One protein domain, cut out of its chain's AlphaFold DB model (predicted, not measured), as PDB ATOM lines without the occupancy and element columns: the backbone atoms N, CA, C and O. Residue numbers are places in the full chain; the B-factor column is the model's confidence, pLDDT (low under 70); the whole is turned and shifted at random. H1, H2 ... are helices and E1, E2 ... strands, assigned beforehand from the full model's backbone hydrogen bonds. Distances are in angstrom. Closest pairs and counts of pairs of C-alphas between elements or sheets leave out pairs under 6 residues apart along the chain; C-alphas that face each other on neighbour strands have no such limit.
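Overview. This is residues 39 to 129 of the 135 residues of the protein "Phosphotransferase LicD3" of Clostridium sp. CAG:167 (UniProt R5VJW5). With little regular structure, the model is two separate ends joined by a long unnamed stretch: a two-stranded hairpin, E1 and E2, with H1 and H2 near one end of it, and far off the small H3 and H4. Residues 91 to 104 between them stand free. The 91 printed residues, under half in named elements, are mixed, in the order H1 E1 E2 H2 H3 H4; the sheet is antiparallel. The whole is only just extended, close to loose, with a radius of gyration of the C-alphas of 18.8 A and spans of 48 by 36 by 31 A.

Arrangement. E1, residues 62 to 67, and E2, residues 70 to 75, form an antiparallel hairpin at 143 degrees; N 63 and O 74, 2.8 A apart, are within hydrogen-bond range. H1, residues 56 to 59, and H2, residues 78 to 86, only just touch, with 3 pairs of C-alphas within 8 A, the closest being Trp 58 and Tyr 78, 6.8 A. H3, residues 113 to 116, and H4, residues 124 to 127, are apart. In H2 every O i to N i+4 pair is within range; H1, H3 and H4 are too short for one.

Along the chain. E1 measures 14.5 A, E2 16.5 A and H2 11.7 A. H1 begins at C-alpha 56 (118.256, 116.084, 108.452); H4 ends at C-alpha 127 (98.544, 147.879, 87.687).

Size, cuts and confidence. The farthest C-alphas, Gly 57 and Lys 124, are 48.3 A apart. The printed part has no cut. H2 to H3 is a long link. Residues 125 to 129 have pLDDT under 70.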
ATOM      1  N   GLY A  39     115.647 116.476 113.316       92.56
ATOM      2  CA  GLY A  39     115.171 116.520 111.938       92.56
ATOM      3  C   GLY A  39     114.739 117.933 111.567       92.56
ATOM      4  O   GLY A  39     114.887 118.863 112.366       92.56
ATOM      5  N   VAL A  40     114.217 118.092 110.358       92.38
ATOM      6  CA  VAL A  40     113.826 119.380 109.775       92.38
ATOM      7  C   VAL A  40     112.403 119.326 109.226       92.38
ATOM      8  O   VAL A  40     111.815 118.259 109.084       92.38
ATOM      9  N   THR A  41     111.831 120.493 108.942       91.19
ATOM     10  CA  THR A  41     110.509 120.627 108.321       91.19
ATOM     11  C   THR A  41     110.507 121.791 107.332       91.19
ATOM     12  O   THR A  41     111.397 122.646 107.361       91.19
ATOM     13  N   GLU A  42     109.508 121.827 106.459       86.62
ATOM     14  CA  GLU A  42     109.307 122.905 105.497       86.62
ATOM     15  C   GLU A  42     108.635 124.116 106.144       86.62
ATOM     16  O   GLU A  42     107.644 123.999 106.860       86.62
ATOM     17  N   LEU A  43     109.152 125.309 105.845       81.25
ATOM     18  CA  LEU A  43     108.636 126.575 106.385       81.25
ATOM     19  C   LEU A  43     107.899 127.428 105.347       81.25
ATOM     20  O   LEU A  43     107.182 128.356 105.713       81.25
ATOM     21  N   CYS A  44     108.086 127.132 104.060       73.25
ATOM     22  CA  CYS A  44     107.549 127.916 102.943       73.25
ATOM     23  C   CYS A  44     106.338 127.253 102.269       73.25
ATOM     24  O   CYS A  44     105.901 127.707 101.213       73.25
ATOM     25  N   SER A  45     105.796 126.205 102.883       78.75
ATOM     26  CA  SER A  45     104.722 125.384 102.328       78.75
ATOM     27  C   SER A  45     103.427 125.569 103.117       78.75
ATOM     28  O   SER A  45     103.407 126.146 104.206       78.75
ATOM     29  N   GLY A  46     102.306 125.103 102.561       78.88
ATOM     30  CA  GLY A  46     101.023 125.157 103.259       78.88
ATOM     31  C   GLY A  46     101.049 124.395 104.600       78.88
ATOM     32  O   GLY A  46     101.872 123.494 104.775       78.88
ATOM     33  N   PRO A  47     100.116 124.672 105.533       79.00
ATOM     34  CA  PRO A  47     100.094 124.057 106.868       79.00
ATOM     35  C   PRO A  47     100.062 122.522 106.902       79.00
ATOM     36  O   PRO A  47     100.322 121.944 107.952       79.00
ATOM     37  N   GLY A  48      99.694 121.858 105.799       83.12
ATOM     38  CA  GLY A  48      99.814 120.405 105.658       83.12
ATOM     39  C   GLY A  48     101.277 119.965 105.640       83.12
ATOM     40  O   GLY A  48     101.704 119.232 106.523       83.12
ATOM     41  N   TYR A  49     102.058 120.503 104.704       84.38
ATOM     42  CA  TYR A  49     103.481 120.193 104.540       84.38
ATOM     43  C   TYR A  49     104.342 120.642 105.725       84.38
ATOM     44  O   TYR A  49     105.285 119.953 106.091       84.38
ATOM     45  N   MET A  50     103.980 121.741 106.399       86.50
ATOM     46  CA  MET A  50     104.689 122.202 107.608       86.50
ATOM     47  C   MET A  50     104.617 121.218 108.792       86.50
ATOM     48  O   MET A  50     105.268 121.429 109.813       86.50
ATOM     49  N   LYS A  51     103.776 120.178 108.708       86.62
ATOM     50  CA  LYS A  51     103.695 119.107 109.714       86.62
ATOM     51  C   LYS A  51     104.615 117.936 109.398       86.62
ATOM     52  O   LYS A  51     104.829 117.102 110.276       86.62
ATOM     53  N   ASN A  52     105.130 117.857 108.173       92.00
ATOM     54  CA  ASN A  52     106.021 116.782 107.782       92.00
ATOM     55  C   ASN A  52     107.326 116.895 108.563       92.00
ATOM     56  O   ASN A  52     107.857 117.988 108.778       92.00
ATOM     57  N   TRP A  53     107.832 115.748 108.987       93.12
ATOM     58  CA  TRP A  53     109.121 115.637 109.642       93.12
ATOM     59  C   TRP A  53     110.077 114.929 108.695       93.12
ATOM     60  O   TRP A  53     109.762 113.856 108.185       93.12
ATOM     61  N   TYR A  54     111.234 115.535 108.469       94.62
ATOM     62  CA  TYR A  54     112.252 115.017 107.570       94.62
ATOM     63  C   TYR A  54     113.528 114.729 108.343       94.62
ATOM     64  O   TYR A  54     113.935 115.510 109.212       94.62
ATOM     65  N   ASP A  55     114.198 113.638 107.989       95.12
ATOM     66  CA  ASP A  55     115.530 113.381 108.511       95.12
ATOM     67  C   ASP A  55     116.491 114.450 107.970       95.12
ATOM     68  O   ASP A  55     116.560 114.707 106.766       95.12
ATOM     69  N   LYS A  56     117.254 115.089 108.862       94.06
ATOM     70  CA  LYS A  56     118.256 116.084 108.452       94.06
ATOM     71  C   LYS A  56     119.345 115.469 107.565       94.06
ATOM     72  O   LYS A  56     119.912 116.168 106.730       94.06
ATOM     73  N   GLY A  57     119.603 114.168 107.726       95.31
ATOM     74  CA  GLY A  57     120.527 113.362 106.937       95.31
ATOM     75  C   GLY A  57     120.253 113.444 105.438       95.31
ATOM     76  O   GLY A  57     121.194 113.484 104.648       95.31
ATOM     77  N   TRP A  58     118.980 113.571 105.049       95.69
ATOM     78  CA  TRP A  58     118.556 113.638 103.648       95.69
ATOM     79  C   TRP A  58     119.111 114.850 102.897       95.69
ATOM     80  O   TRP A  58     119.224 114.801 101.674       95.69
ATOM     81  N   PHE A  59     119.492 115.904 103.625       94.00
ATOM     82  CA  PHE A  59     119.952 117.184 103.083       94.00
ATOM     83  C   PHE A  59     121.424 117.481 103.405       94.00
ATOM     84  O   PHE A  59     121.875 118.608 103.225       94.00
ATOM     85  N   THR A  60     122.173 116.502 103.922       94.50
ATOM     86  CA  THR A  60     123.575 116.700 104.347       94.50
ATOM     87  C   THR A  60     124.525 116.960 103.185       94.50
ATOM     88  O   THR A  60     125.499 117.693 103.330       94.50
ATOM     89  N   THR A  61     124.241 116.362 102.035       96.50
ATOM     90  CA  THR A  61     124.976 116.561 100.792       96.50
ATOM     91  C   THR A  61     124.040 116.316  99.612       96.50
ATOM     92  O   THR A  61     122.845 116.045  99.784       96.50
ATOM     93  N   TYR A  62     124.587 116.414  98.412       96.88
ATOM     94  CA  TYR A  62     123.902 116.129  97.169       96.88
ATOM     95  C   TYR A  62     124.550 114.949  96.441       96.88
ATOM     96  O   TYR A  62     125.677 114.541  96.730       96.88
ATOM     97  N   MET A  63     123.810 114.410  95.485       97.12
ATOM     98  CA  MET A  63     124.282 113.475  94.480       97.12
ATOM     99  C   MET A  63     123.901 113.992  93.097       97.12
ATOM    100  O   MET A  63     122.846 114.597  92.925       97.12
ATOM    101  N   GLU A  64     124.747 113.732  92.111       97.81
ATOM    102  CA  GLU A  64     124.475 114.083  90.720       97.81
ATOM    103  C   GLU A  64     123.573 113.026  90.076       97.81
ATOM    104  O   GLU A  64     123.833 111.820  90.167       97.81
ATOM    105  N   LYS A  65     122.514 113.469  89.398       96.50
ATOM    106  CA  LYS A  65     121.614 112.602  88.636       96.50
ATOM    107  C   LYS A  65     121.449 113.142  87.222       96.50
ATOM    108  O   LYS A  65     121.292 114.342  87.035       96.50
ATOM    109  N   ALA A  66     121.477 112.249  86.236       97.56
ATOM    110  CA  ALA A  66     121.199 112.622  84.855       97.56
ATOM    111  C   ALA A  66     119.749 113.109  84.730       97.56
ATOM    112  O   ALA A  66     118.822 112.416  85.163       97.56
ATOM    113  N   PHE A  67     119.578 114.284  84.139       96.50
ATOM    114  CA  PHE A  67     118.295 114.879  83.810       96.50
ATOM    115  C   PHE A  67     118.411 115.525  82.429       96.50
ATOM    116  O   PHE A  67     119.179 116.466  82.241       96.50
ATOM    117  N   GLU A  68     117.668 114.981  81.466       96.12
ATOM    118  CA  GLU A  68     117.762 115.365  80.053       96.12
ATOM    119  C   GLU A  68     119.216 115.306  79.541       96.12
ATOM    120  O   GLU A  68     119.812 114.228  79.520       96.12
ATOM    121  N   ASP A  69     119.786 116.434  79.128       96.75
ATOM    122  CA  ASP A  69     121.131 116.573  78.570       96.75
ATOM    123  C   ASP A  69     122.188 117.018  79.598       96.75
ATOM    124  O   ASP A  69     123.338 117.276  79.236       96.75
ATOM    125  N   CYS A  70     121.839 117.084  80.887       97.31
ATOM    126  CA  CYS A  70     122.733 117.567  81.936       97.31
ATOM    127  C   CYS A  70     122.694 116.717  83.218       97.31
ATOM    128  O   CYS A  70     121.891 115.797  83.384       97.31
ATOM    129  N   MET A  71     123.616 117.016  84.133       97.94
ATOM    130  CA  MET A  71     123.625 116.459  85.484       97.94
ATOM    131  C   MET A  71     123.044 117.495  86.444       97.94
ATOM    132  O   MET A  71     123.397 118.673  86.375       97.94
ATOM    133  N   MET A  72     122.128 117.052  87.301       97.50
ATOM    134  CA  MET A  72     121.447 117.890  88.277       97.50
ATOM    135  C   MET A  72     121.721 117.387  89.700       97.50
ATOM    136  O   MET A  72     121.611 116.179  89.954       97.50
ATOM    137  N   PRO A  73     122.013 118.290  90.651       97.62
ATOM    138  CA  PRO A  73     122.221 117.921  92.040       97.62
ATOM    139  C   PRO A  73     120.881 117.637  92.726       97.62
ATOM    140  O   PRO A  73     119.971 118.468  92.734       97.62
ATOM    141  N   LEU A  74     120.776 116.477  93.365       97.38
ATOM    142  CA  LEU A  74     119.645 116.083  94.203       97.38
ATOM    143  C   LEU A  74     120.112 115.863  95.643       97.38
ATOM    144  O   LEU A  74     121.209 115.341  95.837       97.38
ATOM    145  N   PRO A  75     119.304 116.182  96.669       96.62
ATOM    146  CA  PRO A  75     119.608 115.781  98.040       96.62
ATOM    147  C   PRO A  75     119.813 114.264  98.129       96.62
ATOM    148  O   PRO A  75     119.079 113.502  97.503       96.62
ATOM    149  N   VAL A  76     120.767 113.796  98.935       97.50
ATOM    150  CA  VAL A  76     121.032 112.346  99.067       97.50
ATOM    151  C   VAL A  76     119.818 111.531  99.515       97.50
ATOM    152  O   VAL A  76     119.702 110.363  99.161       97.50
ATOM    153  N   GLY A  77     118.894 112.140 100.263       97.06
ATOM    154  CA  GLY A  77     117.632 111.516 100.662       97.06
ATOM    155  C   GLY A  77     116.433 111.886  99.788       97.06
ATOM    156  O   GLY A  77     115.312 111.843 100.294       97.06
ATOM    157  N   TYR A  78     116.633 112.279  98.520       96.56
ATOM    158  CA  TYR A  78     115.546 112.764  97.655       96.56
ATOM    159  C   TYR A  78     114.366 111.785  97.564       96.56
ATOM    160  O   TYR A  78     113.226 112.225  97.641       96.56
ATOM    161  N   ASP A  79     114.611 110.472  97.456       97.00
ATOM    162  CA  ASP A  79     113.531 109.485  97.318       97.00
ATOM    163  C   ASP A  79     112.652 109.436  98.575       97.00
ATOM    164  O   ASP A  79     111.428 109.504  98.487       97.00
ATOM    165  N   ALA A  80     113.270 109.416  99.761       96.75
ATOM    166  CA  ALA A  80     112.542 109.430 101.027       96.75
ATOM    167  C   ALA A  80     111.755 110.739 101.215       96.75
ATOM    168  O   ALA A  80     110.601 110.715 101.653       96.75
ATOM    169  N   TYR A  81     112.349 111.871 100.827       95.44
ATOM    170  CA  TYR A  81     111.670 113.165 100.813       95.44
ATOM    171  C   TYR A  81     110.438 113.150  99.895       95.44
ATOM    172  O   TYR A  81     109.332 113.432 100.356       95.44
ATOM    173  N   LEU A  82     110.597 112.757  98.627       95.06
ATOM    174  CA  LEU A  82     109.508 112.733  97.649       95.06
ATOM    175  C   LEU A  82     108.386 111.787  98.078       95.06
ATOM    176  O   LEU A  82     107.219 112.162  98.000       95.06
ATOM    177  N   ARG A  83     108.717 110.613  98.629       95.81
ATOM    178  CA  ARG A  83     107.714 109.690  99.180       95.81
ATOM    179  C   ARG A  83     106.964 110.261 100.375       95.81
ATOM    180  O   ARG A  83     105.762 110.044 100.499       95.81
ATOM    181  N   THR A  84     107.646 111.018 101.235       94.00
ATOM    182  CA  THR A  84     107.012 111.673 102.390       94.00
ATOM    183  C   THR A  84     106.013 112.744 101.949       94.00
ATOM    184  O   THR A  84     104.956 112.894 102.555       94.00
ATOM    185  N   VAL A  85     106.348 113.501 100.903       91.31
ATOM    186  CA  VAL A  85     105.558 114.656 100.454       91.31
ATOM    187  C   VAL A  85     104.440 114.253  99.493       91.31
ATOM    188  O   VAL A  85     103.326 114.760  99.611       91.31
ATOM    189  N   PHE A  86     104.729 113.350  98.558       89.81
ATOM    190  CA  PHE A  86     103.875 113.048  97.408       89.81
ATOM    191  C   PHE A  86     103.349 111.604  97.385       89.81
ATOM    192  O   PHE A  86     102.517 111.283  96.541       89.81
ATOM    193  N   GLY A  87     103.787 110.734  98.301       92.25
ATOM    194  CA  GLY A  87     103.422 109.316  98.279       92.25
ATOM    195  C   GLY A  87     104.159 108.565  97.169       92.25
ATOM    196  O   GLY A  87     105.373 108.707  97.024       92.25
ATOM    197  N   ASP A  88     103.455 107.752  96.383       94.69
ATOM    198  CA  ASP A  88     104.085 107.019  95.282       94.69
ATOM    199  C   ASP A  88     104.272 107.899  94.039       94.69
ATOM    200  O   ASP A  88     103.597 107.770  93.025       94.69
ATOM    201  N   TYR A  89     105.193 108.855  94.153       94.50
ATOM    202  CA  TYR A  89     105.404 109.938  93.190       94.50
ATOM    203  C   TYR A  89     105.835 109.484  91.784       94.50
ATOM    204  O   TYR A  89     105.843 110.297  90.860       94.50
ATOM    205  N   MET A  90     106.216 108.215  91.624       94.50
ATOM    206  CA  MET A  90     106.585 107.618  90.336       94.50
ATOM    207  C   MET A  90     105.381 107.023  89.597       94.50
ATOM    208  O   MET A  90     105.496 106.684  88.419       94.50
ATOM    209  N   GLU A  91     104.229 106.915  90.261       95.81
ATOM    210  CA  GLU A  91     102.977 106.486  89.656       95.81
ATOM    211  C   GLU A  91     102.114 107.701  89.313       95.81
ATOM    212  O   GLU A  91     101.886 108.602  90.125       95.81
ATOM    213  N   LEU A  92     101.608 107.739  88.077       92.69
ATOM    214  CA  LEU A  92     100.650 108.769  87.698       92.69
ATOM    215  C   LEU A  92      99.358 108.583  88.502       92.69
ATOM    216  O   LEU A  92      98.852 107.459  88.574       92.69
ATOM    217  N   PRO A  93      98.742 109.668  89.004       91.00
ATOM    218  CA  PRO A  93      97.441 109.558  89.644       91.00
ATOM    219  C   PRO A  93      96.394 109.031  88.643       91.00
ATOM    220  O   PRO A  93      96.597 109.123  87.420       91.00
ATOM    221  N   PRO A  94      95.262 108.482  89.116       94.38
ATOM    222  CA  PRO A  94      94.153 108.081  88.252       94.38
ATOM    223  C   PRO A  94      93.720 109.221  87.321       94.38
ATOM    224  O   PRO A  94      93.764 110.381  87.713       94.38
ATOM    225  N   GLU A  95      93.266 108.919  86.101       94.31
ATOM    226  CA  GLU A  95      92.936 109.954  85.098       94.31
ATOM    227  C   GLU A  95      91.951 111.013  85.602       94.31
ATOM    228  O   GLU A  95      92.142 112.199  85.353       94.31
ATOM    229  N   LYS A  96      90.948 110.594  86.381       94.56
ATOM    230  CA  LYS A  96      89.966 111.488  87.016       94.56
ATOM    231  C   LYS A  96      90.591 112.525  87.963       94.56
ATOM    232  O   LYS A  96      89.989 113.566  88.195       94.56
ATOM    233  N   ASP A  97      91.774 112.224  88.497       89.69
ATOM    234  CA  ASP A  97      92.507 113.037  89.465       89.69
ATOM    235  C   ASP A  97      93.664 113.809  88.794       89.69
ATOM    236  O   ASP A  97      94.299 114.646  89.432       89.69
ATOM    237  N   ARG A  98      93.921 113.601  87.488       90.56
ATOM    238  CA  ARG A  98      94.907 114.353  86.679       90.56
ATOM    239  C   ARG A  98      94.374 115.735  86.280       90.56
ATOM    240  O   ARG A  98      94.380 116.107  85.108       90.56
ATOM    241  N   VAL A  99      93.889 116.497  87.255       85.12
ATOM    242  CA  VAL A  99      93.339 117.842  87.056       85.12
ATOM    243  C   VAL A  99      94.339 118.870  87.575       85.12
ATOM    244  O   VAL A  99      94.888 118.722  88.664       85.12
ATOM    245  N   ALA A 100      94.593 119.927  86.803       83.31
ATOM    246  CA  ALA A 100      95.524 120.973  87.210       83.31
ATOM    247  C   ALA A 100      95.047 121.674  88.499       83.31
ATOM    248  O   ALA A 100      93.930 122.184  88.566       83.31
ATOM    249  N   HIS A 101      95.913 121.736  89.515       78.62
ATOM    250  CA  HIS A 101      95.636 122.433  90.780       78.62
ATOM    251  C   HIS A 101      95.882 123.950  90.722       78.62
ATOM    252  O   HIS A 101      95.564 124.670  91.670       78.62
ATOM    253  N   HIS A 102      96.481 124.435  89.636       80.31
ATOM    254  CA  HIS A 102      96.767 125.846  89.417       80.31
ATOM    255  C   HIS A 102      95.986 126.358  88.212       80.31
ATOM    256  O   HIS A 102      95.914 125.690  87.182       80.31
ATOM    257  N   ASP A 103      95.454 127.571  88.338       79.81
ATOM    258  CA  ASP A 103      94.815 128.265  87.228       79.81
ATOM    259  C   ASP A 103      95.880 128.606  86.175       79.81
ATOM    260  O   ASP A 103      96.813 129.369  86.438       79.81
ATOM    261  N   CYS A 104      95.749 128.041  84.974       79.69
ATOM    262  CA  CYS A 104      96.576 128.409  83.832       79.69
ATOM    263  C   CYS A 104      95.863 129.501  83.025       79.69
ATOM    264  O   CYS A 104      94.790 129.269  82.466       79.69
ATOM    265  N   VAL A 105      96.453 130.698  82.969       81.75
ATOM    266  CA  VAL A 105      95.909 131.819  82.182       81.75
ATOM    267  C   VAL A 105      96.113 131.572  80.684       81.75
ATOM    268  O   VAL A 105      95.181 131.731  79.896       81.75
ATOM    269  N   PHE A 106      97.327 131.170  80.302       87.44
ATOM    270  CA  PHE A 106      97.723 130.875  78.928       87.44
ATOM    271  C   PHE A 106      98.986 129.998  78.926       87.44
ATOM    272  O   PHE A 106      99.884 130.227  79.739       87.44
ATOM    273  N   LEU A 107      99.053 129.015  78.022       87.56
ATOM    274  CA  LEU A 107     100.195 128.117  77.841       87.56
ATOM    275  C   LEU A 107     100.549 128.047  76.353       87.56
ATOM    276  O   LEU A 107      99.721 127.631  75.546       87.56
ATOM    277  N   ASP A 108     101.779 128.423  76.018       92.38
ATOM    278  CA  ASP A 108     102.361 128.286  74.684       92.38
ATOM    279  C   ASP A 108     103.774 127.721  74.839       92.38
ATOM    280  O   ASP A 108     104.572 128.237  75.622       92.38
ATOM    281  N   LEU A 109     104.039 126.610  74.152       94.44
ATOM    282  CA  LEU A 109     105.312 125.888  74.208       94.44
ATOM    283  C   LEU A 109     106.214 126.191  73.002       94.44
ATOM    284  O   LEU A 109     107.316 125.655  72.914       94.44
ATOM    285  N   HIS A 110     105.753 127.013  72.061       96.31
ATOM    286  CA  HIS A 110     106.450 127.313  70.811       96.31
ATOM    287  C   HIS A 110     107.020 128.726  70.783       96.31
ATOM    288  O   HIS A 110     108.033 128.974  70.130       96.31
ATOM    289  N   GLU A 111     106.380 129.651  71.489       96.06
ATOM    290  CA  GLU A 111     106.705 131.068  71.438       96.06
ATOM    291  C   GLU A 111     107.184 131.588  72.803       96.06
ATOM    292  O   GLU A 111     106.634 131.232  73.850       96.06
ATOM    293  N   PRO A 112     108.215 132.455  72.842       93.44
ATOM    294  CA  PRO A 112     108.739 132.969  74.097       93.44
ATOM    295  C   PRO A 112     107.725 133.890  74.782       93.44
ATOM    296  O   PRO A 112     107.045 134.694  74.139       93.44
ATOM    297  N   TYR A 113     107.703 133.850  76.121       91.75
ATOM    298  CA  TYR A 113     106.722 134.585  76.927       91.75
ATOM    299  C   TYR A 113     106.690 136.100  76.642       91.75
ATOM    300  O   TYR A 113     105.661 136.748  76.826       91.75
ATOM    301  N   THR A 114     107.799 136.670  76.163       93.56
ATOM    302  CA  THR A 114     107.950 138.096  75.841       93.56
ATOM    303  C   THR A 114     106.954 138.596  74.796       93.56
ATOM    304  O   THR A 114     106.567 139.764  74.862       93.56
ATOM    305  N   LYS A 115     106.482 137.733  73.885       94.44
ATOM    306  CA  LYS A 115     105.446 138.086  72.898       94.44
ATOM    307  C   LYS A 115     104.100 138.434  73.538       94.44
ATOM    308  O   LYS A 115     103.300 139.131  72.923       94.44
ATOM    309  N   TYR A 116     103.864 138.009  74.779       91.56
ATOM    310  CA  TYR A 116     102.594 138.213  75.480       91.56
ATOM    311  C   TYR A 116     102.615 139.360  76.496       91.56
ATOM    312  O   TYR A 116     101.672 139.508  77.284       91.56
ATOM    313  N   ARG A 117     103.678 140.177  76.515       90.81
ATOM    314  CA  ARG A 117     103.787 141.327  77.424       90.81
ATOM    315  C   ARG A 117     102.695 142.349  77.113       90.81
ATOM    316  O   ARG A 117     102.583 142.812  75.985       90.81
ATOM    317  N   GLY A 118     101.914 142.728  78.121       89.69
ATOM    318  CA  GLY A 118     100.760 143.617  77.961       89.69
ATOM    319  C   GLY A 118      99.500 142.927  77.428       89.69
ATOM    320  O   GLY A 118      98.482 143.599  77.288       89.69
ATOM    321  N   ILE A 119      99.551 141.612  77.170       89.94
ATOM    322  CA  ILE A 119      98.407 140.786  76.755       89.94
ATOM    323  C   ILE A 119      97.983 139.869  77.909       89.94
ATOM    324  O   ILE A 119      96.881 140.012  78.426       89.94
ATOM    325  N   TYR A 120      98.871 138.965  78.349       85.56
ATOM    326  CA  TYR A 120      98.586 138.004  79.431       85.56
ATOM    327  C   TYR A 120      99.277 138.336  80.759       85.56
ATOM    328  O   TYR A 120      98.854 137.862  81.810       85.56
ATOM    329  N   TYR A 121     100.336 139.150  80.741       85.69
ATOM    330  CA  TYR A 121     101.036 139.599  81.947       85.69
ATOM    331  C   TYR A 121     101.508 141.048  81.790       85.69
ATOM    332  O   TYR A 121     101.743 141.506  80.670       85.69
ATOM    333  N   LEU A 122     101.645 141.774  82.907       84.38
ATOM    334  CA  LEU A 122     101.905 143.225  82.920       84.38
ATOM    335  C   LEU A 122     100.880 144.013  82.079       84.38
ATOM    336  O   LEU A 122     101.240 144.882  81.285       84.38
ATOM    337  N   THR A 123      99.600 143.663  82.216       83.31
ATOM    338  CA  THR A 123      98.487 144.406  81.615       83.31
ATOM    339  C   THR A 123      98.190 145.659  82.442       83.31
ATOM    340  O   THR A 123      98.429 145.677  83.649       83.31
ATOM    341  N   LYS A 124      97.625 146.702  81.818       72.00
ATOM    342  CA  LYS A 124      97.210 147.933  82.525       72.00
ATOM    343  C   LYS A 124      96.220 147.645  83.665       72.00
ATOM    344  O   LYS A 124      96.285 148.254  84.721       72.00
ATOM    345  N   GLU A 125      95.371 146.635  83.489       62.75
ATOM    346  CA  GLU A 125      94.411 146.165  84.498       62.75
ATOM    347  C   GLU A 125      95.087 145.556  85.743       62.75
ATOM    348  O   GLU A 125      94.553 145.645  86.848       62.75
ATOM    349  N   ALA A 126      96.283 144.971  85.594       56.94
ATOM    350  CA  ALA A 126      97.055 144.433  86.713       56.94
ATOM    351  C   ALA A 126      97.727 145.533  87.560       56.94
ATOM    352  O   ALA A 126      98.007 145.303  88.738       56.94
ATOM    353  N   GLU A 127      97.965 146.720  86.988       52.25
ATOM    354  CA  GLU A 127      98.544 147.879  87.687       52.25
ATOM    355  C   GLU A 127      97.519 148.568  88.606       52.25
ATOM    356  O   GLU A 127      97.876 149.010  89.699       52.25
ATOM    357  N   ASP A 128      96.233 148.540  88.239       50.09
ATOM    358  CA  ASP A 128      95.126 149.145  89.000       50.09
ATOM    359  C   ASP A 128      94.603 148.262  90.157       50.09
ATOM    360  O   ASP A 128      93.626 148.586  90.840       50.09
ATOM    361  N   GLY A 129      95.283 147.144  90.433       48.44
ATOM    362  CA  GLY A 129      95.138 146.381  91.674       48.44
ATOM    363  C   GLY A 129      93.811 145.642  91.858       48.44
ATOM    364  O   GLY A 129      93.519 145.217  92.981       48.44
TER     365      GLY A 129